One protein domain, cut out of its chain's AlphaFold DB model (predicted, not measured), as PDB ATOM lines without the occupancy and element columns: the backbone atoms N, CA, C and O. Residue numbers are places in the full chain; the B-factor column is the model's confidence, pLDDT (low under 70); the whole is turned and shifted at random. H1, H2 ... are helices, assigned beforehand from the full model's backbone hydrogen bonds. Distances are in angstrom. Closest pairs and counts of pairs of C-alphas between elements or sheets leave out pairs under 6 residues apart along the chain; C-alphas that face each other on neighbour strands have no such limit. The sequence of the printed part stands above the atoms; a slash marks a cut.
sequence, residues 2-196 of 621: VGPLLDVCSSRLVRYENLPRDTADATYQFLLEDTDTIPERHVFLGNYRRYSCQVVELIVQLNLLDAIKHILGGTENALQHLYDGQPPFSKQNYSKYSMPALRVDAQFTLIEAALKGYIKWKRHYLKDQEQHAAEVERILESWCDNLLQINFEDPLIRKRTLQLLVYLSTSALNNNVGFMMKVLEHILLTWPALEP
ATOM      1  N   VAL A   2     153.745 135.541 149.342       84.25
ATOM      2  CA  VAL A   2     152.910 134.634 148.524       84.25
ATOM      3  C   VAL A   2     152.518 133.340 149.257       84.25
ATOM      4  O   VAL A   2     151.337 133.017 149.283       84.25
ATOM      5  N   GLY A   3     153.466 132.657 149.912       86.06
ATOM      6  CA  GLY A   3     153.202 131.415 150.666       86.06
ATOM      7  C   GLY A   3     152.071 131.540 151.699       86.06
ATOM      8  O   GLY A   3     151.068 130.852 151.552       86.06
ATOM      9  N   PRO A   4     152.127 132.497 152.648       91.44
ATOM     10  CA  PRO A   4     151.056 132.681 153.632       91.44
ATOM     11  C   PRO A   4     149.672 132.941 153.026       91.44
ATOM     12  O   PRO A   4     148.662 132.518 153.578       91.44
ATOM     13  N   LEU A   5     149.602 133.635 151.882       92.31
ATOM     14  CA  LEU A   5     148.330 133.872 151.200       92.31
ATOM     15  C   LEU A   5     147.783 132.587 150.560       92.31
ATOM     16  O   LEU A   5     146.576 132.353 150.611       92.31
ATOM     17  N   LEU A   6     148.658 131.748 149.994       94.25
ATOM     18  CA  LEU A   6     148.293 130.420 149.497       94.25
ATOM     19  C   LEU A   6     147.828 129.506 150.635       94.25
ATOM     20  O   LEU A   6     146.831 128.809 150.463       94.25
ATOM     21  N   ASP A   7     148.472 129.567 151.801       92.81
ATOM     22  CA  ASP A   7     148.091 128.780 152.981       92.81
ATOM     23  C   ASP A   7     146.702 129.178 153.496       92.81
ATOM     24  O   ASP A   7     145.865 128.319 153.789       92.81
ATOM     25  N   VAL A   8     146.409 130.484 153.529       92.56
ATOM     26  CA  VAL A   8     145.064 130.985 153.840       92.56
ATOM     27  C   VAL A   8     144.064 130.512 152.789       92.56
ATOM     28  O   VAL A   8     143.030 129.969 153.150       92.56
ATOM     29  N   CYS A   9     144.353 130.658 151.493       94.06
ATOM     30  CA  CYS A   9     143.439 130.172 150.456       94.06
ATOM     31  C   CYS A   9     143.182 128.666 150.600       94.06
ATOM     32  O   CYS A   9     142.035 128.241 150.527       94.06
ATOM     33  N   SER A  10     144.221 127.873 150.871       92.75
ATOM     34  CA  SER A  10     144.120 126.428 151.076       92.75
ATOM     35  C   SER A  10     143.190 126.064 152.234       92.75
ATOM     36  O   SER A  10     142.289 125.244 152.046       92.75
ATOM     37  N   SER A  11     143.347 126.688 153.408       90.56
ATOM     38  CA  SER A  11     142.502 126.366 154.569       90.56
ATOM     39  C   SER A  11     141.034 126.717 154.328       90.56
ATOM     40  O   SER A  11     140.128 126.002 154.754       90.56
ATOM     41  N   ARG A  12     140.787 127.788 153.571       90.62
ATOM     42  CA  ARG A  12     139.447 128.283 153.242       90.62
ATOM     43  C   ARG A  12     138.744 127.497 152.141       90.62
ATOM     44  O   ARG A  12     137.551 127.695 151.924       90.62
ATOM     45  N   LEU A  13     139.448 126.568 151.497       94.69
ATOM     46  CA  LEU A  13     138.841 125.620 150.576       94.69
ATOM     47  C   LEU A  13     138.163 124.443 151.281       94.69
ATOM     48  O   LEU A  13     137.468 123.699 150.609       94.69
ATOM     49  N   VAL A  14     138.279 124.238 152.594       93.12
ATOM     50  CA  VAL A  14     137.544 123.149 153.267       93.12
ATOM     51  C   VAL A  14     136.036 123.449 153.296       93.12
ATOM     52  O   VAL A  14     135.622 124.573 153.573       93.12
ATOM     53  N   ARG A  15     135.193 122.443 153.005       91.12
ATOM     54  CA  ARG A  15     133.721 122.559 153.106       91.12
ATOM     55  C   ARG A  15     133.261 122.414 154.553       91.12
ATOM     56  O   ARG A  15     132.763 121.359 154.951       91.12
ATOM     57  N   TYR A  16     133.488 123.455 155.345       90.38
ATOM     58  CA  TYR A  16     133.143 123.473 156.765       90.38
ATOM     59  C   TYR A  16     131.647 123.241 157.020       90.38
ATOM     60  O   TYR A  16     131.295 122.713 158.067       90.38
ATOM     61  N   GLU A  17     130.763 123.548 156.063       87.12
ATOM     62  CA  GLU A  17     129.322 123.303 156.190       87.12
ATOM     63  C   GLU A  17     128.944 121.824 156.346       87.12
ATOM     64  O   GLU A  17     127.849 121.531 156.821       87.12
ATOM     65  N   ASN A  18     129.838 120.906 155.966       88.56
ATOM     66  CA  ASN A  18     129.620 119.463 156.065       88.56
ATOM     67  C   ASN A  18     130.149 118.855 157.375       88.56
ATOM     68  O   ASN A  18     130.043 117.643 157.562       88.56
ATOM     69  N   LEU A  19     130.747 119.658 158.262       86.75
ATOM     70  CA  LEU A  19     131.225 119.159 159.548       86.75
ATOM     71  C   LEU A  19     130.058 118.840 160.501       86.75
ATOM     72  O   LEU A  19     129.014 119.499 160.450       86.75
ATOM     73  N   PRO A  20     130.227 117.855 161.404       83.94
ATOM     74  CA  PRO A  20     129.266 117.591 162.470       83.94
ATOM     75  C   PRO A  20     129.014 118.834 163.332       83.94
ATOM     76  O   PRO A  20     129.933 119.604 163.608       83.94
ATOM     77  N   ARG A  21     127.769 119.032 163.786       80.44
ATOM     78  CA  ARG A  21     127.382 120.216 164.580       80.44
ATOM     79  C   ARG A  21     128.108 120.318 165.922       80.44
ATOM     80  O   ARG A  21     128.250 121.417 166.439       80.44
ATOM     81  N   ASP A  22     128.540 119.191 166.462       82.81
ATOM     82  CA  ASP A  22     129.253 119.037 167.729       82.81
ATOM     83  C   ASP A  22     130.779 119.198 167.601       82.81
ATOM     84  O   ASP A  22     131.503 119.014 168.579       82.81
ATOM     85  N   THR A  23     131.292 119.562 166.421       85.00
ATOM     86  CA  THR A  23     132.727 119.805 166.229       85.00
ATOM     87  C   THR A  23     133.243 120.982 167.068       85.00
ATOM     88  O   THR A  23     132.589 122.016 167.215       85.00
ATOM     89  N   ALA A  24     134.471 120.849 167.575       87.00
ATOM     90  CA  ALA A  24     135.193 121.906 168.289       87.00
ATOM     91  C   ALA A  24     136.035 122.802 167.355       87.00
ATOM     92  O   ALA A  24     136.868 123.578 167.823       87.00
ATOM     93  N   ASP A  25     135.870 122.675 166.033       88.69
ATOM     94  CA  ASP A  25     136.582 123.508 165.065       88.69
ATOM     95  C   ASP A  25     136.152 124.978 165.191       88.69
ATOM     96  O   ASP A  25     134.992 125.327 164.967       88.69
ATOM     97  N   ALA A  26     137.103 125.850 165.528       90.81
ATOM     98  CA  ALA A  26     136.830 127.266 165.756       90.81
ATOM     99  C   ALA A  26     136.303 127.984 164.501       90.81
ATOM    100  O   ALA A  26     135.457 128.865 164.619       90.81
ATOM    101  N   THR A  27     136.759 127.608 163.296       89.81
ATOM    102  CA  THR A  27     136.254 128.223 162.053       89.81
ATOM    103  C   THR A  27     134.785 127.876 161.858       89.81
ATOM    104  O   THR A  27     133.996 128.743 161.495       89.81
ATOM    105  N   TYR A  28     134.409 126.627 162.129       90.19
ATOM    106  CA  TYR A  28     133.014 126.215 162.075       90.19
ATOM    107  C   TYR A  28     132.156 126.915 163.137       90.19
ATOM    108  O   TYR A  28     131.049 127.331 162.819       90.19
ATOM    109  N   GLN A  29     132.661 127.102 164.360       91.38
ATOM    110  CA  GLN A  29     131.929 127.809 165.419       91.38
ATOM    111  C   GLN A  29     131.617 129.262 165.044       91.38
ATOM    112  O   GLN A  29     130.457 129.651 165.101       91.38
ATOM    113  N   PHE A  30     132.600 130.025 164.558       92.25
ATOM    114  CA  PHE A  30     132.341 131.384 164.064       92.25
ATOM    115  C   PHE A  30     131.383 131.391 162.871       92.25
ATOM    116  O   PHE A  30     130.496 132.228 162.785       92.25
ATOM    117  N   LEU A  31     131.490 130.404 161.979       90.88
ATOM    118  CA  LEU A  31     130.552 130.269 160.872       90.88
ATOM    119  C   LEU A  31     129.111 130.005 161.348       90.88
ATOM    120  O   LEU A  31     128.176 130.430 160.676       90.88
ATOM    121  N   LEU A  32     128.912 129.303 162.470       89.62
ATOM    122  CA  LEU A  32     127.592 129.138 163.091       89.62
ATOM    123  C   LEU A  32     127.074 130.440 163.715       89.62
ATOM    124  O   LEU A  32     125.866 130.643 163.721       89.62
ATOM    125  N   GLU A  33     127.958 131.284 164.245       91.06
ATOM    126  CA  GLU A  33     127.595 132.600 164.792       91.06
ATOM    127  C   GLU A  33     127.223 133.596 163.683       91.06
ATOM    128  O   GLU A  33     126.304 134.391 163.861       91.06
ATOM    129  N   ASP A  34     127.897 133.514 162.532       92.31
ATOM    130  CA  ASP A  34     127.720 134.433 161.401       92.31
ATOM    131  C   ASP A  34     126.616 134.008 160.414       92.31
ATOM    132  O   ASP A  34     126.268 134.782 159.522       92.31
ATOM    133  N   THR A  35     126.099 132.774 160.508       89.44
ATOM    134  CA  THR A  35     125.075 132.254 159.580       89.44
ATOM    135  C   THR A  35     123.950 131.532 160.305       89.44
ATOM    136  O   THR A  35     124.177 130.555 161.025       89.44
ATOM    137  N   ASP A  36     122.712 131.931 160.014       84.06
ATOM    138  CA  ASP A  36     121.525 131.392 160.681       84.06
ATOM    139  C   ASP A  36     121.116 130.035 160.097       84.06
ATOM    140  O   ASP A  36     120.594 129.155 160.790       84.06
ATOM    141  N   THR A  37     121.346 129.838 158.793       81.25
ATOM    142  CA  THR A  37     120.814 128.680 158.063       81.25
ATOM    143  C   THR A  37     121.879 127.936 157.250       81.25
ATOM    144  O   THR A  37     122.838 128.509 156.735       81.25
ATOM    145  N   ILE A  38     121.701 126.617 157.079       79.56
ATOM    146  CA  ILE A  38     122.571 125.784 156.218       79.56
ATOM    147  C   ILE A  38     122.638 126.309 154.763       79.56
ATOM    148  O   ILE A  38     123.733 126.345 154.205       79.56
ATOM    149  N   PRO A  39     121.523 126.714 154.123       78.50
ATOM    150  CA  PRO A  39     121.523 127.339 152.798       78.50
ATOM    151  C   PRO A  39     122.422 128.566 152.691       78.50
ATOM    152  O   PRO A  39     123.257 128.631 151.794       78.50
ATOM    153  N   GLU A  40     122.272 129.511 153.617       83.81
ATOM    154  CA  GLU A  40     123.082 130.726 153.670       83.81
ATOM    155  C   GLU A  40     124.565 130.379 153.799       83.81
ATOM    156  O   GLU A  40     125.389 130.835 153.005       83.81
ATOM    157  N   ARG A  41     124.889 129.471 154.722       87.75
ATOM    158  CA  ARG A  41     126.244 128.955 154.914       87.75
ATOM    159  C   ARG A  41     126.825 128.332 153.651       87.75
ATOM    160  O   ARG A  41     127.977 128.592 153.304       87.75
ATOM    161  N   HIS A  42     126.034 127.518 152.956       85.44
ATOM    162  CA  HIS A  42     126.445 126.869 151.717       85.44
ATOM    163  C   HIS A  42     126.739 127.893 150.610       85.44
ATOM    164  O   HIS A  42     127.748 127.771 149.915       85.44
ATOM    165  N   VAL A  43     125.904 128.930 150.473       84.81
ATOM    166  CA  VAL A  43     126.108 130.019 149.504       84.81
ATOM    167  C   VAL A  43     127.346 130.845 149.856       84.81
ATOM    168  O   VAL A  43     128.182 131.103 148.985       84.81
ATOM    169  N   PHE A  44     127.500 131.225 151.125       90.94
ATOM    170  CA  PHE A  44     128.648 131.987 151.605       90.94
ATOM    171  C   PHE A  44     129.963 131.248 151.334       90.94
ATOM    172  O   PHE A  44     130.845 131.779 150.656       90.94
ATOM    173  N   LEU A  45     130.074 129.993 151.782       90.94
ATOM    174  CA  LEU A  45     131.279 129.192 151.575       90.94
ATOM    175  C   LEU A  45     131.521 128.872 150.098       90.94
ATOM    176  O   LEU A  45     132.669 128.897 149.654       90.94
ATOM    177  N   GLY A  46     130.469 128.633 149.311       89.88
ATOM    178  CA  GLY A  46     130.586 128.449 147.863       89.88
ATOM    179  C   GLY A  46     131.238 129.653 147.177       89.88
ATOM    180  O   GLY A  46     132.190 129.499 146.406       89.88
ATOM    181  N   ASN A  47     130.785 130.863 147.516       90.62
ATOM    182  CA  ASN A  47     131.374 132.108 147.024       90.62
ATOM    183  C   ASN A  47     132.806 132.309 147.514       90.62
ATOM    184  O   ASN A  47     133.688 132.649 146.724       90.62
ATOM    185  N   TYR A  48     133.053 132.055 148.794       92.31
ATOM    186  CA  TYR A  48     134.371 132.224 149.386       92.31
ATOM    187  C   TYR A  48     135.407 131.299 148.734       92.31
ATOM    188  O   TYR A  48     136.455 131.766 148.288       92.31
ATOM    189  N   ARG A  49     135.060 130.018 148.533       94.62
ATOM    190  CA  ARG A  49     135.881 129.058 147.780       94.62
ATOM    191  C   ARG A  49     136.175 129.541 146.363       94.62
ATOM    192  O   ARG A  49     137.322 129.479 145.922       94.62
ATOM    193  N   ARG A  50     135.158 130.041 145.649       94.19
ATOM    194  CA  ARG A  50     135.316 130.581 144.289       94.19
ATOM    195  C   ARG A  50     136.338 131.719 144.259       94.19
ATOM    196  O   ARG A  50     137.215 131.711 143.397       94.19
ATOM    197  N   TYR A  51     136.255 132.663 145.194       95.44
ATOM    198  CA  TYR A  51     137.204 133.775 145.273       95.44
ATOM    199  C   TYR A  51     138.613 133.312 145.663       95.44
ATOM    200  O   TYR A  51     139.580 133.753 145.045       95.44
ATOM    201  N   SER A  52     138.755 132.363 146.596       97.06
ATOM    202  CA  SER A  52     140.059 131.765 146.925       97.06
ATOM    203  C   SER A  52     140.712 131.104 145.708       97.06
ATOM    204  O   SER A  52     141.892 131.337 145.449       97.06
ATOM    205  N   CYS A  53     139.955 130.352 144.900       97.25
ATOM    206  CA  CYS A  53     140.471 129.786 143.650       97.25
ATOM    207  C   CYS A  53     140.953 130.872 142.676       97.25
ATOM    208  O   CYS A  53     142.018 130.726 142.085       97.25
ATOM    209  N   GLN A  54     140.213 131.976 142.526       96.50
ATOM    210  CA  GLN A  54     140.622 133.085 141.653       96.50
ATOM    211  C   GLN A  54     141.919 133.750 142.125       96.50
ATOM    212  O   GLN A  54     142.782 134.066 141.309       96.50
ATOM    213  N   VAL A  55     142.084 133.931 143.437       96.94
ATOM    214  CA  VAL A  55     143.325 134.461 144.014       96.94
ATOM    215  C   VAL A  55     144.499 133.528 143.711       96.94
ATOM    216  O   VAL A  55     145.540 133.995 143.253       96.94
ATOM    217  N   VAL A  56     144.325 132.215 143.879       97.81
ATOM    218  CA  VAL A  56     145.349 131.209 143.544       97.81
ATOM    219  C   VAL A  56     145.703 131.253 142.054       97.81
ATOM    220  O   VAL A  56     146.883 131.291 141.707       97.81
ATOM    221  N   GLU A  57     144.705 131.326 141.170       96.94
ATOM    222  CA  GLU A  57     144.915 131.459 139.722       96.94
ATOM    223  C   GLU A  57     145.765 132.688 139.364       96.94
ATOM    224  O   GLU A  57     146.609 132.619 138.466       96.94
ATOM    225  N   LEU A  58     145.540 133.823 140.033       96.44
ATOM    226  CA  LEU A  58     146.302 135.056 139.822       96.44
ATOM    227  C   LEU A  58     147.724 134.945 140.375       96.44
ATOM    228  O   LEU A  58     148.670 135.350 139.705       96.44
ATOM    229  N   ILE A  59     147.889 134.354 141.560       96.62
ATOM    230  CA  ILE A  59     149.205 134.117 142.161       96.62
ATOM    231  C   ILE A  59     150.074 133.264 141.237       96.62
ATOM    232  O   ILE A  59     151.218 133.629 140.985       96.62
ATOM    233  N   VAL A  60     149.532 132.171 140.691       96.56
ATOM    234  CA  VAL A  60     150.279 131.286 139.783       96.56
ATOM    235  C   VAL A  60     150.661 131.996 138.483       96.56
ATOM    236  O   VAL A  60     151.748 131.774 137.964       96.56
ATOM    237  N   GLN A  61     149.816 132.891 137.966       94.06
ATOM    238  CA  GLN A  61     150.175 133.693 136.790       94.06
ATOM    239  C   GLN A  61     151.304 134.693 137.075       94.06
ATOM    240  O   GLN A  61     152.091 134.983 136.178       94.06
ATOM    241  N   LEU A  62     151.384 135.217 138.301       92.88
ATOM    242  CA  LEU A  62     152.391 136.204 138.699       92.88
ATOM    243  C   LEU A  62     153.717 135.568 139.133       92.88
ATOM    244  O   LEU A  62     154.774 136.133 138.866       92.88
ATOM    245  N   ASN A  63     153.673 134.420 139.812       92.94
ATOM    246  CA  ASN A  63     154.852 133.700 140.281       92.94
ATOM    247  C   ASN A  63     154.674 132.182 140.114       92.94
ATOM    248  O   ASN A  63     154.351 131.467 141.061       92.94
ATOM    249  N   LEU A  64     154.872 131.707 138.883       93.25
ATOM    250  CA  LEU A  64     154.543 130.346 138.463       93.25
ATOM    251  C   LEU A  64     155.277 129.256 139.253       93.25
ATOM    252  O   LEU A  64     154.633 128.441 139.912       93.25
ATOM    253  N   LEU A  65     156.610 129.208 139.163       93.06
ATOM    254  CA  LEU A  65     157.389 128.083 139.694       93.06
ATOM    255  C   LEU A  65     157.287 127.985 141.217       93.06
ATOM    256  O   LEU A  65     157.048 126.894 141.735       93.06
ATOM    257  N   ASP A  66     157.425 129.107 141.927       94.00
ATOM    258  CA  ASP A  66     157.364 129.111 143.390       94.00
ATOM    259  C   ASP A  66     155.968 128.731 143.889       94.00
ATOM    260  O   ASP A  66     155.844 127.939 144.821       94.00
ATOM    261  N   ALA A  67     154.910 129.259 143.260       96.25
ATOM    262  CA  ALA A  67     153.544 128.944 143.661       96.25
ATOM    263  C   ALA A  67     153.215 127.466 143.420       96.25
ATOM    264  O   ALA A  67     152.651 126.827 144.304       96.25
ATOM    265  N   ILE A  68     153.601 126.904 142.268       96.50
ATOM    266  CA  ILE A  68     153.384 125.481 141.970       96.50
ATOM    267  C   ILE A  68     154.149 124.599 142.962       96.50
ATOM    268  O   ILE A  68     153.549 123.702 143.551       96.50
ATOM    269  N   LYS A  69     155.437 124.871 143.211       95.69
ATOM    270  CA  LYS A  69     156.241 124.100 144.177       95.69
ATOM    271  C   LYS A  69     155.650 124.170 145.591       95.69
ATOM    272  O   LYS A  69     155.541 123.139 146.248       95.69
ATOM    273  N   HIS A  70     155.220 125.357 146.033       96.12
ATOM    274  CA  HIS A  70     154.583 125.551 147.343       96.12
ATOM    275  C   HIS A  70     153.276 124.763 147.468       96.12
ATOM    276  O   HIS A  70     153.085 124.043 148.444       96.12
ATOM    277  N   ILE A  71     152.391 124.865 146.470       97.31
ATOM    278  CA  ILE A  71     151.090 124.184 146.476       97.31
ATOM    279  C   ILE A  71     151.274 122.665 146.484       97.31
ATOM    280  O   ILE A  71     150.692 121.991 147.328       97.31
ATOM    281  N   LEU A  72     152.107 122.125 145.589       97.12
ATOM    282  CA  LEU A  72     152.312 120.680 145.488       97.12
ATOM    283  C   LEU A  72     152.978 120.104 146.741       97.12
ATOM    284  O   LEU A  72     152.519 119.080 147.242       97.12
ATOM    285  N   GLY A  73     153.997 120.781 147.284       95.69
ATOM    286  CA  GLY A  73     154.650 120.362 148.527       95.69
ATOM    287  C   GLY A  73     153.711 120.428 149.734       95.69
ATOM    288  O   GLY A  73     153.686 119.512 150.556       95.69
ATOM    289  N   GLY A  74     152.880 121.473 149.820       94.88
ATOM    290  CA  GLY A  74     151.851 121.595 150.853       94.88
ATOM    291  C   GLY A  74     150.796 120.492 150.762       94.88
ATOM    292  O   GLY A  74     150.442 119.889 151.778       94.88
ATOM    293  N   THR A  75     150.333 120.174 149.550       96.31
ATOM    294  CA  THR A  75     149.391 119.073 149.333       96.31
ATOM    295  C   THR A  75     150.018 117.716 149.645       96.31
ATOM    296  O   THR A  75     149.380 116.911 150.314       96.31
ATOM    297  N   GLU A  76     151.253 117.452 149.221       95.19
ATOM    298  CA  GLU A  76     151.946 116.195 149.526       95.19
ATOM    299  C   GLU A  76     152.074 115.982 151.039       95.19
ATOM    300  O   GLU A  76     151.701 114.924 151.549       95.19
ATOM    301  N   ASN A  77     152.481 117.021 151.772       94.44
ATOM    302  CA  ASN A  77     152.522 116.983 153.230       94.44
ATOM    303  C   ASN A  77     151.136 116.698 153.839       94.44
ATOM    304  O   ASN A  77     151.016 115.894 154.762       94.44
ATOM    305  N   ALA A  78     150.074 117.312 153.308       93.19
ATOM    306  CA  ALA A  78     148.710 117.073 153.772       93.19
ATOM    307  C   ALA A  78     148.217 115.641 153.492       93.19
ATOM    308  O   ALA A  78     147.465 115.096 154.298       93.19
ATOM    309  N   LEU A  79     148.629 115.027 152.376       94.31
ATOM    310  CA  LEU A  79     148.287 113.641 152.038       94.31
ATOM    311  C   LEU A  79     149.049 112.630 152.905       94.31
ATOM    312  O   LEU A  79     148.465 111.633 153.323       94.31
ATOM    313  N   GLN A  80     150.325 112.889 153.207       92.25
ATOM    314  CA  GLN A  80     151.137 112.024 154.075       92.25
ATOM    315  C   GLN A  80     150.609 111.987 155.518       92.25
ATOM    316  O   GLN A  80     150.621 110.933 156.145       92.25
ATOM    317  N   HIS A  81     150.082 113.112 156.007       92.12
ATOM    318  CA  HIS A  81     149.543 113.270 157.365       92.12
ATOM    319  C   HIS A  81     148.004 113.269 157.383       92.12
ATOM    320  O   HIS A  81     147.362 113.863 158.254       92.12
ATOM    321  N   LEU A  82     147.375 112.646 156.379       90.94
ATOM    322  CA  LEU A  82     145.933 112.750 156.147       90.94
ATOM    323  C   LEU A  82     145.094 112.238 157.330       90.94
ATOM    324  O   LEU A  82     144.051 112.819 157.647       90.94
ATOM    325  N   TYR A  83     145.562 111.168 157.975       89.25
ATOM    326  CA  TYR A  83     144.883 110.486 159.082       89.25
ATOM    327  C   TYR A  83     145.473 110.825 160.458       89.25
ATOM    328  O   TYR A  83     145.084 110.225 161.461       89.25
ATOM    329  N   ASP A  84     146.380 111.798 160.539       89.81
ATOM    330  CA  ASP A  84     147.006 112.182 161.800       89.81
ATOM    331  C   ASP A  84     145.965 112.666 162.815       89.81
ATOM    332  O   ASP A  84     145.180 113.587 162.561       89.81
ATOM    333  N   GLY A  85     145.954 112.023 163.986       82.81
ATOM    334  CA  GLY A  85     144.995 112.313 165.052       82.81
ATOM    335  C   GLY A  85     143.546 111.940 164.716       82.81
ATOM    336  O   GLY A  85     142.634 112.436 165.375       82.81
ATOM    337  N   GLN A  86     143.318 111.102 163.700       82.94
ATOM    338  CA  GLN A  86     142.003 110.604 163.291       82.94
ATOM    339  C   GLN A  86     141.955 109.069 163.372       82.94
ATOM    340  O   GLN A  86     142.990 108.409 163.259       82.94
ATOM    341  N   PRO A  87     140.768 108.465 163.571       83.06
ATOM    342  CA  PRO A  87     140.624 107.020 163.452       83.06
ATOM    343  C   PRO A  87     140.943 106.552 162.018       83.06
ATOM    344  O   PRO A  87     140.721 107.305 161.063       83.06
ATOM    345  N   PRO A  88     141.430 105.307 161.850       85.00
ATOM    346  CA  PRO A  88     141.653 104.738 160.528       85.00
ATOM    347  C   PRO A  88     140.334 104.616 159.757       85.00
ATOM    348  O   PRO A  88     139.244 104.595 160.338       85.00
ATOM    349  N   PHE A  89     140.443 104.512 158.432       90.56
ATOM    350  CA  PHE A  89     139.290 104.289 157.569       90.56
ATOM    351  C   PHE A  89     138.504 103.041 158.009       90.56
ATOM    352  O   PHE A  89     139.077 101.990 158.294       90.56
ATOM    353  N   SER A  90     137.175 103.156 158.064       91.31
ATOM    354  CA  SER A  90     136.277 102.050 158.399       91.31
ATOM    355  C   SER A  90     135.038 102.094 157.516       91.31
ATOM    356  O   SER A  90     134.330 103.100 157.468       91.31
ATOM    357  N   LYS A  91     134.746 100.973 156.850       93.06
ATOM    358  CA  LYS A  91     133.553 100.811 156.003       93.06
ATOM    359  C   LYS A  91     132.262 100.830 156.820       93.06
ATOM    360  O   LYS A  91     131.249 101.342 156.353       93.06
ATOM    361  N   GLN A  92     132.317 100.320 158.053       89.88
ATOM    362  CA  GLN A  92     131.171 100.257 158.960       89.88
ATOM    363  C   GLN A  92     130.683 101.653 159.362       89.88
ATOM    364  O   GLN A  92     129.481 101.895 159.394       89.88
ATOM    365  N   ASN A  93     131.616 102.575 159.605       88.25
ATOM    366  CA  ASN A  93     131.326 103.954 160.008       88.25
ATOM    367  C   ASN A  93     131.582 104.942 158.860       88.25
ATOM    368  O   ASN A  93     131.949 106.095 159.095       88.25
ATOM    369  N   TYR A  94     131.446 104.479 157.613       91.94
ATOM    370  CA  TYR A  94     131.760 105.284 156.443       91.94
ATOM    371  C   TYR A  94     130.894 106.545 156.386       91.94
ATOM    372  O   TYR A  94     129.664 106.482 156.421       91.94
ATOM    373  N   SER A  95     131.553 107.689 156.215       89.81
ATOM    374  CA  SER A  95     130.909 108.966 155.941       89.81
ATOM    375  C   SER A  95     131.627 109.662 154.798       89.81
ATOM    376  O   SER A  95     132.835 109.889 154.850       89.81
ATOM    377  N   LYS A  96     130.853 110.086 153.797       88.44
ATOM    378  CA  LYS A  96     131.348 110.909 152.686       88.44
ATOM    379  C   LYS A  96     131.819 112.306 153.115       88.44
ATOM    380  O   LYS A  96     132.427 113.015 152.323       88.44
ATOM    381  N   TYR A  97     131.535 112.705 154.354       89.44
ATOM    382  CA  TYR A  97     131.946 113.984 154.935       89.44
ATOM    383  C   TYR A  97     132.999 113.816 156.029       89.44
ATOM    384  O   TYR A  97     133.094 114.628 156.946       89.44
ATOM    385  N   SER A  98     133.802 112.755 155.939       90.69
ATOM    386  CA  SER A  98     134.965 112.582 156.804       90.69
ATOM    387  C   SER A  98     135.958 113.738 156.618       90.69
ATOM    388  O   SER A  98     136.144 114.252 155.510       90.69
ATOM    389  N   MET A  99     136.631 114.152 157.697       90.00
ATOM    390  CA  MET A  99     137.644 115.210 157.611       90.00
ATOM    391  C   MET A  99     138.768 114.875 156.610       90.00
ATOM    392  O   MET A  99     139.146 115.773 155.852       90.00
ATOM    393  N   PRO A 100     139.264 113.620 156.515       93.44
ATOM    394  CA  PRO A 100     140.163 113.215 155.436       93.44
ATOM    395  C   PRO A 100     139.620 113.528 154.034       93.44
ATOM    396  O   PRO A 100     140.301 114.185 153.248       93.44
ATOM    397  N   ALA A 101     138.377 113.145 153.727       93.75
ATOM    398  CA  ALA A 101     137.790 113.400 152.413       93.75
ATOM    399  C   ALA A 101     137.628 114.903 152.121       93.75
ATOM    400  O   ALA A 101     137.941 115.359 151.019       93.75
ATOM    401  N   LEU A 102     137.204 115.694 153.115       93.56
ATOM    402  CA  LEU A 102     137.063 117.149 152.985       93.56
ATOM    403  C   LEU A 102     138.412 117.857 152.779       93.56
ATOM    404  O   LEU A 102     138.494 118.806 151.996       93.56
ATOM    405  N   ARG A 103     139.474 117.393 153.452       93.81
ATOM    406  CA  ARG A 103     140.839 117.910 153.269       93.81
ATOM    407  C   ARG A 103     141.366 117.599 151.875       93.81
ATOM    408  O   ARG A 103     141.888 118.505 151.231       93.81
ATOM    409  N   VAL A 104     141.192 116.368 151.388       96.19
ATOM    410  CA  VAL A 104     141.604 116.014 150.021       96.19
ATOM    411  C   VAL A 104     140.843 116.841 148.986       96.19
ATOM    412  O   VAL A 104     141.473 117.391 148.085       96.19
ATOM    413  N   ASP A 105     139.522 117.009 149.128       96.38
ATOM    414  CA  ASP A 105     138.747 117.867 148.221       96.38
ATOM    415  C   ASP A 105     139.312 119.293 148.157       96.38
ATOM    416  O   ASP A 105     139.485 119.846 147.068       96.38
ATOM    417  N   ALA A 106     139.628 119.880 149.314       96.25
ATOM    418  CA  ALA A 106     140.205 121.218 149.403       96.25
ATOM    419  C   ALA A 106     141.583 121.302 148.726       96.25
ATOM    420  O   ALA A 106     141.812 122.201 147.914       96.25
ATOM    421  N   GLN A 107     142.478 120.350 149.011       97.31
ATOM    422  CA  GLN A 107     143.817 120.307 148.421       97.31
ATOM    423  C   GLN A 107     143.768 120.102 146.901       97.31
ATOM    424  O   GLN A 107     144.445 120.800 146.153       97.31
ATOM    425  N   PHE A 108     142.912 119.213 146.404       97.81
ATOM    426  CA  PHE A 108     142.806 118.991 144.960       97.81
ATOM    427  C   PHE A 108     142.123 120.158 144.249       97.81
ATOM    428  O   PHE A 108     142.529 120.518 143.149       97.81
ATOM    429  N   THR A 109     141.175 120.836 144.901       97.44
ATOM    430  CA  THR A 109     140.609 122.093 144.385       97.44
ATOM    431  C   THR A 109     141.677 123.189 144.279       97.44
ATOM    432  O   THR A 109     141.668 123.976 143.329       97.44
ATOM    433  N   LEU A 110     142.614 123.245 145.232       97.38
ATOM    434  CA  LEU A 110     143.745 124.173 145.188       97.38
ATOM    435  C   LEU A 110     144.638 123.899 143.970       97.38
ATOM    436  O   LEU A 110     144.979 124.832 143.242       97.38
ATOM    437  N   ILE A 111     144.958 122.628 143.711       98.00
ATOM    438  CA  ILE A 111     145.740 122.219 142.537       98.00
ATOM    439  C   ILE A 111     144.985 122.533 141.242       98.00
ATOM    440  O   ILE A 111     145.566 123.097 140.320       98.00
ATOM    441  N   GLU A 112     143.684 122.255 141.160       97.88
ATOM    442  CA  GLU A 112     142.875 122.592 139.983       97.88
ATOM    443  C   GLU A 112     142.895 124.099 139.675       97.88
ATOM    444  O   GLU A 112     143.005 124.496 138.510       97.88
ATOM    445  N   ALA A 113     142.817 124.947 140.706       97.50
ATOM    446  CA  ALA A 113     142.956 126.396 140.567       97.50
ATOM    447  C   ALA A 113     144.369 126.783 140.100       97.50
ATOM    448  O   ALA A 113     144.521 127.599 139.188       97.50
ATOM    449  N   ALA A 114     145.405 126.147 140.647       97.81
ATOM    450  CA  ALA A 114     146.777 126.368 140.210       97.81
ATOM    451  C   ALA A 114     146.976 125.999 138.730       97.81
ATOM    452  O   ALA A 114     147.549 126.773 137.965       97.81
ATOM    453  N   LEU A 115     146.412 124.872 138.291       97.06
ATOM    454  CA  LEU A 115     146.444 124.429 136.897       97.06
ATOM    455  C   LEU A 115     145.711 125.397 135.968       97.06
ATOM    456  O   LEU A 115     146.216 125.702 134.891       97.06
ATOM    457  N   LYS A 116     144.563 125.950 136.379       96.50
ATOM    458  CA  LYS A 116     143.891 127.016 135.611       96.50
ATOM    459  C   LYS A 116     144.786 128.246 135.454       96.50
ATOM    460  O   LYS A 116     144.858 128.804 134.357       96.50
ATOM    461  N   GLY A 117     145.480 128.648 136.522       96.31
ATOM    462  CA  GLY A 117     146.479 129.718 136.489       96.31
ATOM    463  C   GLY A 117     147.615 129.413 135.509       96.31
ATOM    464  O   GLY A 117     147.917 130.236 134.646       96.31
ATOM    465  N   TYR A 118     148.172 128.201 135.567       96.25
ATOM    466  CA  TYR A 118     149.217 127.740 134.651       96.25
ATOM    467  C   TYR A 118     148.758 127.715 133.187       96.25
ATOM    468  O   TYR A 118     149.458 128.230 132.322       96.25
ATOM    469  N   ILE A 119     147.562 127.200 132.886       93.56
ATOM    470  CA  ILE A 119     147.017 127.163 131.516       93.56
ATOM    471  C   ILE A 119     146.844 128.586 130.961       93.56
ATOM    472  O   ILE A 119     147.167 128.848 129.798       93.56
ATOM    473  N   LYS A 120     146.359 129.527 131.785       94.12
ATOM    474  CA  LYS A 120     146.261 130.947 131.412       94.12
ATOM    475  C   LYS A 120     147.639 131.561 131.183       94.12
ATOM    476  O   LYS A 120     147.816 132.261 130.189       94.12
ATOM    477  N   TRP A 121     148.605 131.276 132.052       94.75
ATOM    478  CA  TRP A 121     149.984 131.732 131.899       94.75
ATOM    479  C   TRP A 121     150.610 131.193 130.601       94.75
ATOM    480  O   TRP A 121     151.096 131.973 129.782       94.75
ATOM    481  N   LYS A 122     150.485 129.885 130.338       91.19
ATOM    482  CA  LYS A 122     150.998 129.212 129.134       91.19
ATOM    483  C   LYS A 122     150.470 129.891 127.869       91.19
ATOM    484  O   LYS A 122     151.237 130.184 126.961       91.19
ATOM    485  N   ARG A 123     149.186 130.258 127.826       88.94
ATOM    486  CA  ARG A 123     148.599 130.955 126.666       88.94
ATOM    487  C   ARG A 123     149.283 132.288 126.328       88.94
ATOM    488  O   ARG A 123     149.347 132.630 125.150       88.94
ATOM    489  N   HIS A 124     149.763 133.030 127.324       87.31
ATOM    490  CA  HIS A 124     150.339 134.363 127.121       87.31
ATOM    491  C   HIS A 124     151.864 134.346 126.969       87.31
ATOM    492  O   HIS A 124     152.396 135.196 126.265       87.31
ATOM    493  N   TYR A 125     152.554 133.383 127.591       85.06
ATOM    494  CA  TYR A 125     154.016 133.407 127.730       85.06
ATOM    495  C   TYR A 125     154.745 132.207 127.106       85.06
ATOM    496  O   TYR A 125     155.974 132.181 127.130       85.06
ATOM    497  N   LEU A 126     154.037 131.224 126.524       78.38
ATOM    498  CA  LEU A 126     154.663 129.987 126.028       78.38
ATOM    499  C   LEU A 126     155.799 130.247 125.033       78.38
ATOM    500  O   LEU A 126     156.852 129.649 125.187       78.38
ATOM    501  N   LYS A 127     155.617 131.156 124.067       77.00
ATOM    502  CA  LYS A 127     156.618 131.414 123.013       77.00
ATOM    503  C   LYS A 127     157.956 131.927 123.549       77.00
ATOM    504  O   LYS A 127     158.991 131.632 122.965       77.00
ATOM    505  N   ASP A 128     157.926 132.668 124.654       77.88
ATOM    506  CA  ASP A 128     159.114 133.312 125.216       77.88
ATOM    507  C   ASP A 128     159.709 132.513 126.387       77.88
ATOM    508  O   ASP A 128     160.864 132.725 126.757       77.88
ATOM    509  N   GLN A 129     158.939 131.593 126.990       83.94
ATOM    510  CA  GLN A 129     159.315 130.871 128.213       83.94
ATOM    511  C   GLN A 129     159.030 129.358 128.168       83.94
ATOM    512  O   GLN A 129     158.649 128.758 129.177       83.94
ATOM    513  N   GLU A 130     159.282 128.704 127.029       83.81
ATOM    514  CA  GLU A 130     159.111 127.247 126.867       83.81
ATOM    515  C   GLU A 130     159.874 126.426 127.921       83.81
ATOM    516  O   GLU A 130     159.353 125.442 128.440       83.81
ATOM    517  N   GLN A 131     161.080 126.858 128.310       86.19
ATOM    518  CA  GLN A 131     161.872 126.173 129.341       86.19
ATOM    519  C   GLN A 131     161.175 126.151 130.711       86.19
ATOM    520  O   GLN A 131     161.227 125.134 131.403       86.19
ATOM    521  N   HIS A 132     160.492 127.237 131.089       86.88
ATOM    522  CA  HIS A 132     159.740 127.302 132.346       86.88
ATOM    523  C   HIS A 132     158.502 126.405 132.282       86.88
ATOM    524  O   HIS A 132     158.193 125.712 133.251       86.88
ATOM    525  N   ALA A 133     157.824 126.361 131.129       89.25
ATOM    526  CA  ALA A 133     156.705 125.448 130.914       89.25
ATOM    527  C   ALA A 133     157.146 123.981 131.049       89.25
ATOM    528  O   ALA A 133     156.504 123.228 131.776       89.25
ATOM    529  N   ALA A 134     158.272 123.605 130.435       91.62
ATOM    530  CA  ALA A 134     158.831 122.258 130.519       91.62
ATOM    531  C   ALA A 134     159.334 121.892 131.931       91.62
ATOM    532  O   ALA A 134     159.317 120.723 132.316       91.62
ATOM    533  N   GLU A 135     159.809 122.857 132.728       94.56
ATOM    534  CA  GLU A 135     160.109 122.617 134.147       94.56
ATOM    535  C   GLU A 135     158.833 122.336 134.948       94.56
ATOM    536  O   GLU A 135     158.793 121.353 135.687       94.56
ATOM    537  N   VAL A 136     157.784 123.143 134.768       94.88
ATOM    538  CA  VAL A 136     156.494 122.925 135.442       94.88
ATOM    539  C   VAL A 136     155.892 121.575 135.063       94.88
ATOM    540  O   VAL A 136     155.467 120.845 135.950       94.88
ATOM    541  N   GLU A 137     155.898 121.208 133.780       95.00
ATOM    542  CA  GLU A 137     155.374 119.917 133.313       95.00
ATOM    543  C   GLU A 137     156.118 118.736 133.956       95.00
ATOM    544  O   GLU A 137     155.470 117.814 134.444       95.00
ATOM    545  N   ARG A 138     157.452 118.797 134.083       95.56
ATOM    546  CA  ARG A 138     158.232 117.763 134.793       95.56
ATOM    547  C   ARG A 138     157.898 117.674 136.282       95.56
ATOM    548  O   ARG A 138     157.826 116.576 136.828       95.56
ATOM    549  N   ILE A 139     157.708 118.816 136.949       96.62
ATOM    550  CA  ILE A 139     157.314 118.852 138.366       96.62
ATOM    551  C   ILE A 139     155.927 118.225 138.539       96.62
ATOM    552  O   ILE A 139     155.728 117.412 139.440       96.62
ATOM    553  N   LEU A 140     154.982 118.582 137.664       96.94
ATOM    554  CA  LEU A 140     153.629 118.037 137.682       96.94
ATOM    555  C   LEU A 140     153.636 116.529 137.430       96.94
ATOM    556  O   LEU A 140     153.020 115.803 138.201       96.94
ATOM    557  N   GLU A 141     154.350 116.052 136.410       96.06
ATOM    558  CA  GLU A 141     154.475 114.622 136.111       96.06
ATOM    559  C   GLU A 141     155.029 113.844 137.308       96.06
ATOM    560  O   GLU A 141     154.410 112.876 137.745       96.06
ATOM    561  N   SER A 142     156.135 114.310 137.901       96.31
ATOM    562  CA  SER A 142     156.731 113.660 139.073       96.31
ATOM    563  C   SER A 142     155.767 113.604 140.258       96.31
ATOM    564  O   SER A 142     155.719 112.598 140.963       96.31
ATOM    565  N   TRP A 143     155.002 114.672 140.490       97.00
ATOM    566  CA  TRP A 143     154.010 114.700 141.562       97.00
ATOM    567  C   TRP A 143     152.846 113.737 141.286       97.00
ATOM    568  O   TRP A 143     152.392 113.041 142.193       97.00
ATOM    569  N   CYS A 144     152.391 113.646 140.033       96.31
ATOM    570  CA  CYS A 144     151.333 112.713 139.645       96.31
ATOM    571  C   CYS A 144     151.778 111.255 139.771       96.31
ATOM    572  O   CYS A 144     150.996 110.416 140.216       96.31
ATOM    573  N   ASP A 145     153.026 110.959 139.408       94.44
ATOM    574  CA  ASP A 145     153.605 109.631 139.575       94.44
ATOM    575  C   ASP A 145     153.634 109.225 141.050       94.44
ATOM    576  O   ASP A 145     153.228 108.110 141.370       94.44
ATOM    577  N   ASN A 146     154.003 110.137 141.956       94.06
ATOM    578  CA  ASN A 146     153.915 109.893 143.396       94.06
ATOM    579  C   ASN A 146     152.465 109.668 143.844       94.06
ATOM    580  O   ASN A 146     152.196 108.721 144.581       94.06
ATOM    581  N   LEU A 147     151.524 110.495 143.377       95.00
ATOM    582  CA  LEU A 147     150.106 110.372 143.720       95.00
ATOM    583  C   LEU A 147     149.519 109.017 143.295       95.00
ATOM    584  O   LEU A 147     148.765 108.420 144.061       95.00
ATOM    585  N   LEU A 148     149.886 108.514 142.113       93.12
ATOM    586  CA  LEU A 148     149.462 107.203 141.606       93.12
ATOM    587  C   LEU A 148     149.957 106.031 142.470       93.12
ATOM    588  O   LEU A 148     149.320 104.980 142.471       93.12
ATOM    589  N   GLN A 149     151.057 106.199 143.214       91.12
ATOM    590  CA  GLN A 149     151.551 105.179 144.149       91.12
ATOM    591  C   GLN A 149     150.812 105.180 145.495       91.12
ATOM    592  O   GLN A 149     150.950 104.232 146.272       91.12
ATOM    593  N   ILE A 150     150.030 106.222 145.802       91.38
ATOM    594  CA  ILE A 150     149.287 106.300 147.061       91.38
ATOM    595  C   ILE A 150     148.002 105.477 146.945       91.38
ATOM    596  O   ILE A 150     147.115 105.768 146.142       91.38
ATOM    597  N   ASN A 151     147.864 104.468 147.803       88.81
ATOM    598  CA  ASN A 151     146.644 103.674 147.889       88.81
ATOM    599  C   ASN A 151     145.677 104.275 148.916       88.81
ATOM    600  O   ASN A 151     145.889 104.168 150.123       88.81
ATOM    601  N   PHE A 152     144.592 104.880 148.438       91.62
ATOM    602  CA  PHE A 152     143.510 105.374 149.290       91.62
ATOM    603  C   PHE A 152     142.423 104.314 149.443       91.62
ATOM    604  O   PHE A 152     142.029 103.709 148.455       91.62
ATOM    605  N   GLU A 153     141.877 104.100 150.637       91.81
ATOM    606  CA  GLU A 153     140.749 103.169 150.836       91.81
ATOM    607  C   GLU A 153     139.382 103.826 150.589       91.81
ATOM    608  O   GLU A 153     138.442 103.165 150.145       91.81
ATOM    609  N   ASP A 154     139.277 105.137 150.828       93.75
ATOM    610  CA  ASP A 154     138.031 105.895 150.709       93.75
ATOM    611  C   ASP A 154     137.625 106.091 149.228       93.75
ATOM    612  O   ASP A 154     138.371 106.726 148.470       93.75
ATOM    613  N   PRO A 155     136.437 105.613 148.796       94.88
ATOM    614  CA  PRO A 155     135.969 105.765 147.419       94.88
ATOM    615  C   PRO A 155     135.838 107.224 146.968       94.88
ATOM    616  O   PRO A 155     136.057 107.522 145.794       94.88
ATOM    617  N   LEU A 156     135.517 108.147 147.881       93.94
ATOM    618  CA  LEU A 156     135.379 109.566 147.553       93.94
ATOM    619  C   LEU A 156     136.743 110.214 147.298       93.94
ATOM    620  O   LEU A 156     136.879 111.027 146.383       93.94
ATOM    621  N   ILE A 157     137.761 109.814 148.064       95.56
ATOM    622  CA  ILE A 157     139.143 110.243 147.835       95.56
ATOM    623  C   ILE A 157     139.635 109.688 146.501       95.56
ATOM    624  O   ILE A 157     140.103 110.463 145.672       95.56
ATOM    625  N   ARG A 158     139.432 108.388 146.235       95.38
ATOM    626  CA  ARG A 158     139.741 107.784 144.924       95.38
ATOM    627  C   ARG A 158     139.073 108.542 143.779       95.38
ATOM    628  O   ARG A 158     139.717 108.800 142.766       95.38
ATOM    629  N   LYS A 159     137.811 108.955 143.954       95.31
ATOM    630  CA  LYS A 159     137.073 109.737 142.955       95.31
ATOM    631  C   LYS A 159     137.758 111.071 142.669       95.31
ATOM    632  O   LYS A 159     137.995 111.391 141.509       95.31
ATOM    633  N   ARG A 160     138.106 111.838 143.709       96.31
ATOM    634  CA  ARG A 160     138.797 113.130 143.542       96.31
ATOM    635  C   ARG A 160     140.201 112.955 142.958       96.31
ATOM    636  O   ARG A 160     140.581 113.749 142.102       96.31
ATOM    637  N   THR A 161     140.932 111.911 143.355       96.12
ATOM    638  CA  THR A 161     142.243 111.561 142.778       96.12
ATOM    639  C   THR A 161     142.117 111.313 141.286       96.12
ATOM    640  O   THR A 161     142.840 111.917 140.498       96.12
ATOM    641  N   LEU A 162     141.144 110.493 140.888       95.56
ATOM    642  CA  LEU A 162     140.905 110.187 139.490       95.56
ATOM    643  C   LEU A 162     140.585 111.440 138.659       95.56
ATOM    644  O   LEU A 162     141.215 111.675 137.628       95.56
ATOM    645  N   GLN A 163     139.641 112.264 139.120       96.31
ATOM    646  CA  GLN A 163     139.259 113.503 138.433       96.31
ATOM    647  C   GLN A 163     140.456 114.445 138.246       96.31
ATOM    648  O   GLN A 163     140.624 115.044 137.182       96.31
ATOM    649  N   LEU A 164     141.312 114.561 139.267       97.50
ATOM    650  CA  LEU A 164     142.506 115.395 139.205       97.50
ATOM    651  C   LEU A 164     143.530 114.845 138.200       97.50
ATOM    652  O   LEU A 164     144.023 115.602 137.363       97.50
ATOM    653  N   LEU A 165     143.809 113.538 138.234       97.12
ATOM    654  CA  LEU A 165     144.727 112.877 137.301       97.12
ATOM    655  C   LEU A 165     144.277 113.043 135.843       97.12
ATOM    656  O   LEU A 165     145.083 113.387 134.979       97.12
ATOM    657  N   VAL A 166     142.982 112.873 135.570       96.75
ATOM    658  CA  VAL A 166     142.426 113.063 134.223       96.75
ATOM    659  C   VAL A 166     142.476 114.531 133.815       96.75
ATOM    660  O   VAL A 166     142.819 114.841 132.671       96.75
ATOM    661  N   TYR A 167     142.193 115.466 134.728       96.38
ATOM    662  CA  TYR A 167     142.329 116.887 134.426       96.38
ATOM    663  C   TYR A 167     143.767 117.250 134.052       96.38
ATOM    664  O   TYR A 167     143.970 117.935 133.053       96.38
ATOM    665  N   LEU A 168     144.762 116.756 134.788       96.81
ATOM    666  CA  LEU A 168     146.181 116.929 134.468       96.81
ATOM    667  C   LEU A 168     146.534 116.322 133.108       96.81
ATOM    668  O   LEU A 168     147.119 117.017 132.276       96.81
ATOM    669  N   SER A 169     146.118 115.075 132.863       96.69
ATOM    670  CA  SER A 169     146.372 114.360 131.606       96.69
ATOM    671  C   SER A 169     145.762 115.077 130.406       96.69
ATOM    672  O   SER A 169     146.383 115.139 129.359       96.69
ATOM    673  N   THR A 170     144.568 115.655 130.543       94.50
ATOM    674  CA  THR A 170     143.860 116.333 129.440       94.50
ATOM    675  C   THR A 170     144.200 117.818 129.305       94.50
ATOM    676  O   THR A 170     143.682 118.484 128.412       94.50
ATOM    677  N   SER A 171     145.051 118.371 130.176       93.25
ATOM    678  CA  SER A 171     145.391 119.798 130.151       93.25
ATOM    679  C   SER A 171     146.895 120.060 130.185       93.25
ATOM    680  O   SER A 171     147.496 120.285 129.139       93.25
ATOM    681  N   ALA A 172     147.512 120.065 131.366       92.31
ATOM    682  CA  ALA A 172     148.915 120.423 131.540       92.31
ATOM    683  C   ALA A 172     149.873 119.376 130.953       92.31
ATOM    684  O   ALA A 172     150.915 119.753 130.428       92.31
ATOM    685  N   LEU A 173     149.508 118.091 131.009       94.56
ATOM    686  CA  LEU A 173     150.325 116.955 130.564       94.56
ATOM    687  C   LEU A 173     149.756 116.278 129.308       94.56
ATOM    688  O   LEU A 173     149.992 115.097 129.071       94.56
ATOM    689  N   ASN A 174     149.025 117.025 128.481       91.75
ATOM    690  CA  ASN A 174     148.331 116.507 127.299       91.75
ATOM    691  C   ASN A 174     149.241 115.924 126.207       91.75
ATOM    692  O   ASN A 174     148.763 115.172 125.366       91.75
ATOM    693  N   ASN A 175     150.540 116.219 126.231       89.88
ATOM    694  CA  ASN A 175     151.519 115.623 125.319       89.88
ATOM    695  C   ASN A 175     152.224 114.386 125.908       89.88
ATOM    696  O   ASN A 175     153.021 113.745 125.221       89.88
ATOM    697  N   ASN A 176     151.976 114.049 127.177       93.38
ATOM    698  CA  ASN A 176     152.627 112.931 127.848       93.38
ATOM    699  C   ASN A 176     151.788 111.652 127.724       93.38
ATOM    700  O   ASN A 176     150.941 111.337 128.563       93.38
ATOM    701  N   VAL A 177     152.058 110.888 126.664       92.38
ATOM    702  CA  VAL A 177     151.368 109.619 126.377       92.38
ATOM    703  C   VAL A 177     151.595 108.586 127.481       92.38
ATOM    704  O   VAL A 177     150.669 107.866 127.843       92.38
ATOM    705  N   GLY A 178     152.805 108.526 128.048       94.00
ATOM    706  CA  GLY A 178     153.130 107.580 129.118       94.00
ATOM    707  C   GLY A 178     152.288 107.821 130.368       94.00
ATOM    708  O   GLY A 178     151.734 106.880 130.932       94.00
ATOM    709  N   PHE A 179     152.131 109.086 130.762       95.19
ATOM    710  CA  PHE A 179     151.261 109.465 131.870       95.19
ATOM    711  C   PHE A 179     149.787 109.163 131.574       95.19
ATOM    712  O   PHE A 179     149.122 108.542 132.401       95.19
ATOM    713  N   MET A 180     149.292 109.508 130.380       95.56
ATOM    714  CA  MET A 180     147.914 109.197 129.977       95.56
ATOM    715  C   MET A 180     147.605 107.699 130.091       95.56
ATOM    716  O   MET A 180     146.570 107.331 130.642       95.56
ATOM    717  N   MET A 181     148.521 106.831 129.648       93.81
ATOM    718  CA  MET A 181     148.337 105.379 129.744       93.81
ATOM    719  C   MET A 181     148.268 104.891 131.196       93.81
ATOM    720  O   MET A 181     147.417 104.058 131.505       93.81
ATOM    721  N   LYS A 182     149.086 105.446 132.103       94.56
ATOM    722  CA  LYS A 182     148.991 105.155 133.547       94.56
ATOM    723  C   LYS A 182     147.626 105.564 134.114       94.56
ATOM    724  O   LYS A 182     147.041 104.834 134.910       94.56
ATOM    725  N   VAL A 183     147.098 106.720 133.697       95.00
ATOM    726  CA  VAL A 183     145.768 107.190 134.120       95.00
ATOM    727  C   VAL A 183     144.661 106.287 133.568       95.00
ATOM    728  O   VAL A 183     143.752 105.924 134.312       95.00
ATOM    729  N   LEU A 184     144.745 105.876 132.299       94.19
ATOM    730  CA  LEU A 184     143.801 104.934 131.692       94.19
ATOM    731  C   LEU A 184     143.774 103.604 132.455       94.19
ATOM    732  O   LEU A 184     142.701 103.128 132.826       94.19
ATOM    733  N   GLU A 185     144.946 103.029 132.727       90.94
ATOM    734  CA  GLU A 185     145.080 101.800 133.510       90.94
ATOM    735  C   GLU A 185     144.462 101.960 134.906       90.94
ATOM    736  O   GLU A 185     143.661 101.127 135.336       90.94
ATOM    737  N   HIS A 186     144.745 103.079 135.581       90.94
ATOM    738  CA  HIS A 186     144.168 103.384 136.886       90.94
ATOM    739  C   HIS A 186     142.633 103.430 136.850       90.94
ATOM    740  O   HIS A 186     141.976 102.901 137.749       90.94
ATOM    741  N   ILE A 187     142.021 103.996 135.806       90.69
ATOM    742  CA  ILE A 187     140.555 104.010 135.691       90.69
ATOM    743  C   ILE A 187     139.987 102.599 135.544       90.69
ATOM    744  O   ILE A 187     138.959 102.276 136.146       90.69
ATOM    745  N   LEU A 188     140.642 101.767 134.735       84.50
ATOM    746  CA  LEU A 188     140.156 100.433 134.396       84.50
ATOM    747  C   LEU A 188     140.354  99.411 135.528       84.50
ATOM    748  O   LEU A 188     139.610  98.432 135.574       84.50
ATOM    749  N   LEU A 189     141.318  99.619 136.436       81.88
ATOM    750  CA  LEU A 189     141.731  98.600 137.415       81.88
ATOM    751  C   LEU A 189     141.416  98.909 138.891       81.88
ATOM    752  O   LEU A 189     141.535  98.013 139.725       81.88
ATOM    753  N   THR A 190     140.998 100.126 139.259       76.94
ATOM    754  CA  THR A 190     141.045 100.560 140.680       76.94
ATOM    755  C   THR A 190     139.706 100.491 141.436       76.94
ATOM    756  O   THR A 190     139.524 101.137 142.475       76.94
ATOM    757  N   TRP A 191     138.729  99.719 140.956       82.00
ATOM    758  CA  TRP A 191     137.401  99.686 141.582       82.00
ATOM    759  C   TRP A 191     137.363  98.821 142.850       82.00
ATOM    760  O   TRP A 191     137.691  97.636 142.790       82.00
ATOM    761  N   PRO A 192     136.915  99.370 143.997       85.25
ATOM    762  CA  PRO A 192     136.636  98.565 145.180       85.25
ATOM    763  C   PRO A 192     135.519  97.545 144.920       85.25
ATOM    764  O   PRO A 192     134.577  97.816 144.170       85.25
ATOM    765  N   ALA A 193     135.593  96.393 145.588       85.75
ATOM    766  CA  ALA A 193     134.491  95.437 145.620       85.75
ATOM    767  C   ALA A 193     133.299  96.004 146.412       85.75
ATOM    768  O   ALA A 193     133.476  96.760 147.369       85.75
ATOM    769  N   LEU A 194     132.082  95.624 146.013       87.06
ATOM    770  CA  LEU A 194     130.865  95.943 146.761       87.06
ATOM    771  C   LEU A 194     130.685  94.954 147.918       87.06
ATOM    772  O   LEU A 194     130.853  93.749 147.735       87.06
ATOM    773  N   GLU A 195     130.277  95.456 149.080       87.81
ATOM    774  CA  GLU A 195     130.087  94.669 150.304       87.81
ATOM    775  C   GLU A 195     128.657  94.847 150.824       87.81
ATOM    776  O   GLU A 195     128.325  95.939 151.288       87.81
ATOM    777  N   PRO A 196     127.781  93.824 150.747       85.88
ATOM    778  CA  PRO A 196     126.341  93.973 151.001       85.88
ATOM    779  C   PRO A 196     125.975  94.651 152.329       85.88
ATOM    780  O   PRO A 196     124.970  95.355 152.402       85.88
TER     781      PRO A 196
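This is residues 2 to 196 of the 621 residues of an uncharacterized protein of Cordyceps sp. RAO-2017 (UniProt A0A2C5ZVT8). This is a helical bundle with the long helix H5 through its middle: H4 runs beside H5, H7 packs on H5 away from H1 and H3, and H1 and H3 cross H5 steeply. H6 runs along H4, H8 packs on H7, and short H2 sits off near H3. The printed part has 195 residues with eight named helices, H1 to H8 in order, and no named strand; the class is all helix. H1, H3, H4, H5, H6, H7 and H8 form an up and down bundle, each running against the one before it. The whole is compact, with a radius of gyration of the C-alphas of 17.8 A and spans of 53 by 41 by 27 A.

Find C-alpha 2 at (152.910, 134.634, 148.524), where H1, residues 2 to 12, begins. Next come H2, residues 26 to 34, and H3, residues 38 to 62, 36.1 A long. H4 follows, residues 64 to 80, 24.3 A. Look for C-alpha 99 at (137.644, 115.210, 157.611): there H5 begins, running to residue 125 over 38.6 A. H6, residues 130 to 149, is 29.0 A long, and H7, residues 155 to 170, is 22.3 A. H8, residues 177 to 189, ends at C-alpha 189 at (141.731, 98.600, 137.415).

Begin at the hub, H4 and H5, a helical hairpin at a shallow tilt of 16 degrees; their closest C-alphas are those of Thr 75 and Gln 107, 5.8 A apart. H3 touches H5 with residues 53 to 61 alone, closest at the C-alphas of Glu 57 and Gly 117, 4.0 A, at a steep tilt of 40 degrees. H7 touches H5 at 7 degrees, a shallow tilt, the same way; the closest C-alphas are those of Ala 101 and Ile 157, 5.7 A. H1 touches H3, closest at the C-alphas of Cys 9 and Ser 52, 5.1 A. H6 touches H4, closest at the C-alphas of Leu 65 and Val 136, 6.7 A. H7 and H8 form a hairpin, closest at the C-alphas of Ser 169 and Met 180, 5.6 A. H2 is close to H3 but not clearly touching, with the C-alphas of Leu 31 and Arg 41 7.5 A apart. In the helices other than H5 every O i to N i+4 pair is within hydrogen-bond range; in H5 it is 22 of 23.

The two farthest C-alphas, of Asp 128 and Pro 196, are 57.3 A apart. The printed part has no cut. The links H1 to H2 and H4 to H5 are long. The mean pLDDT of the printed part is 91.7, and no printed residue is under 70.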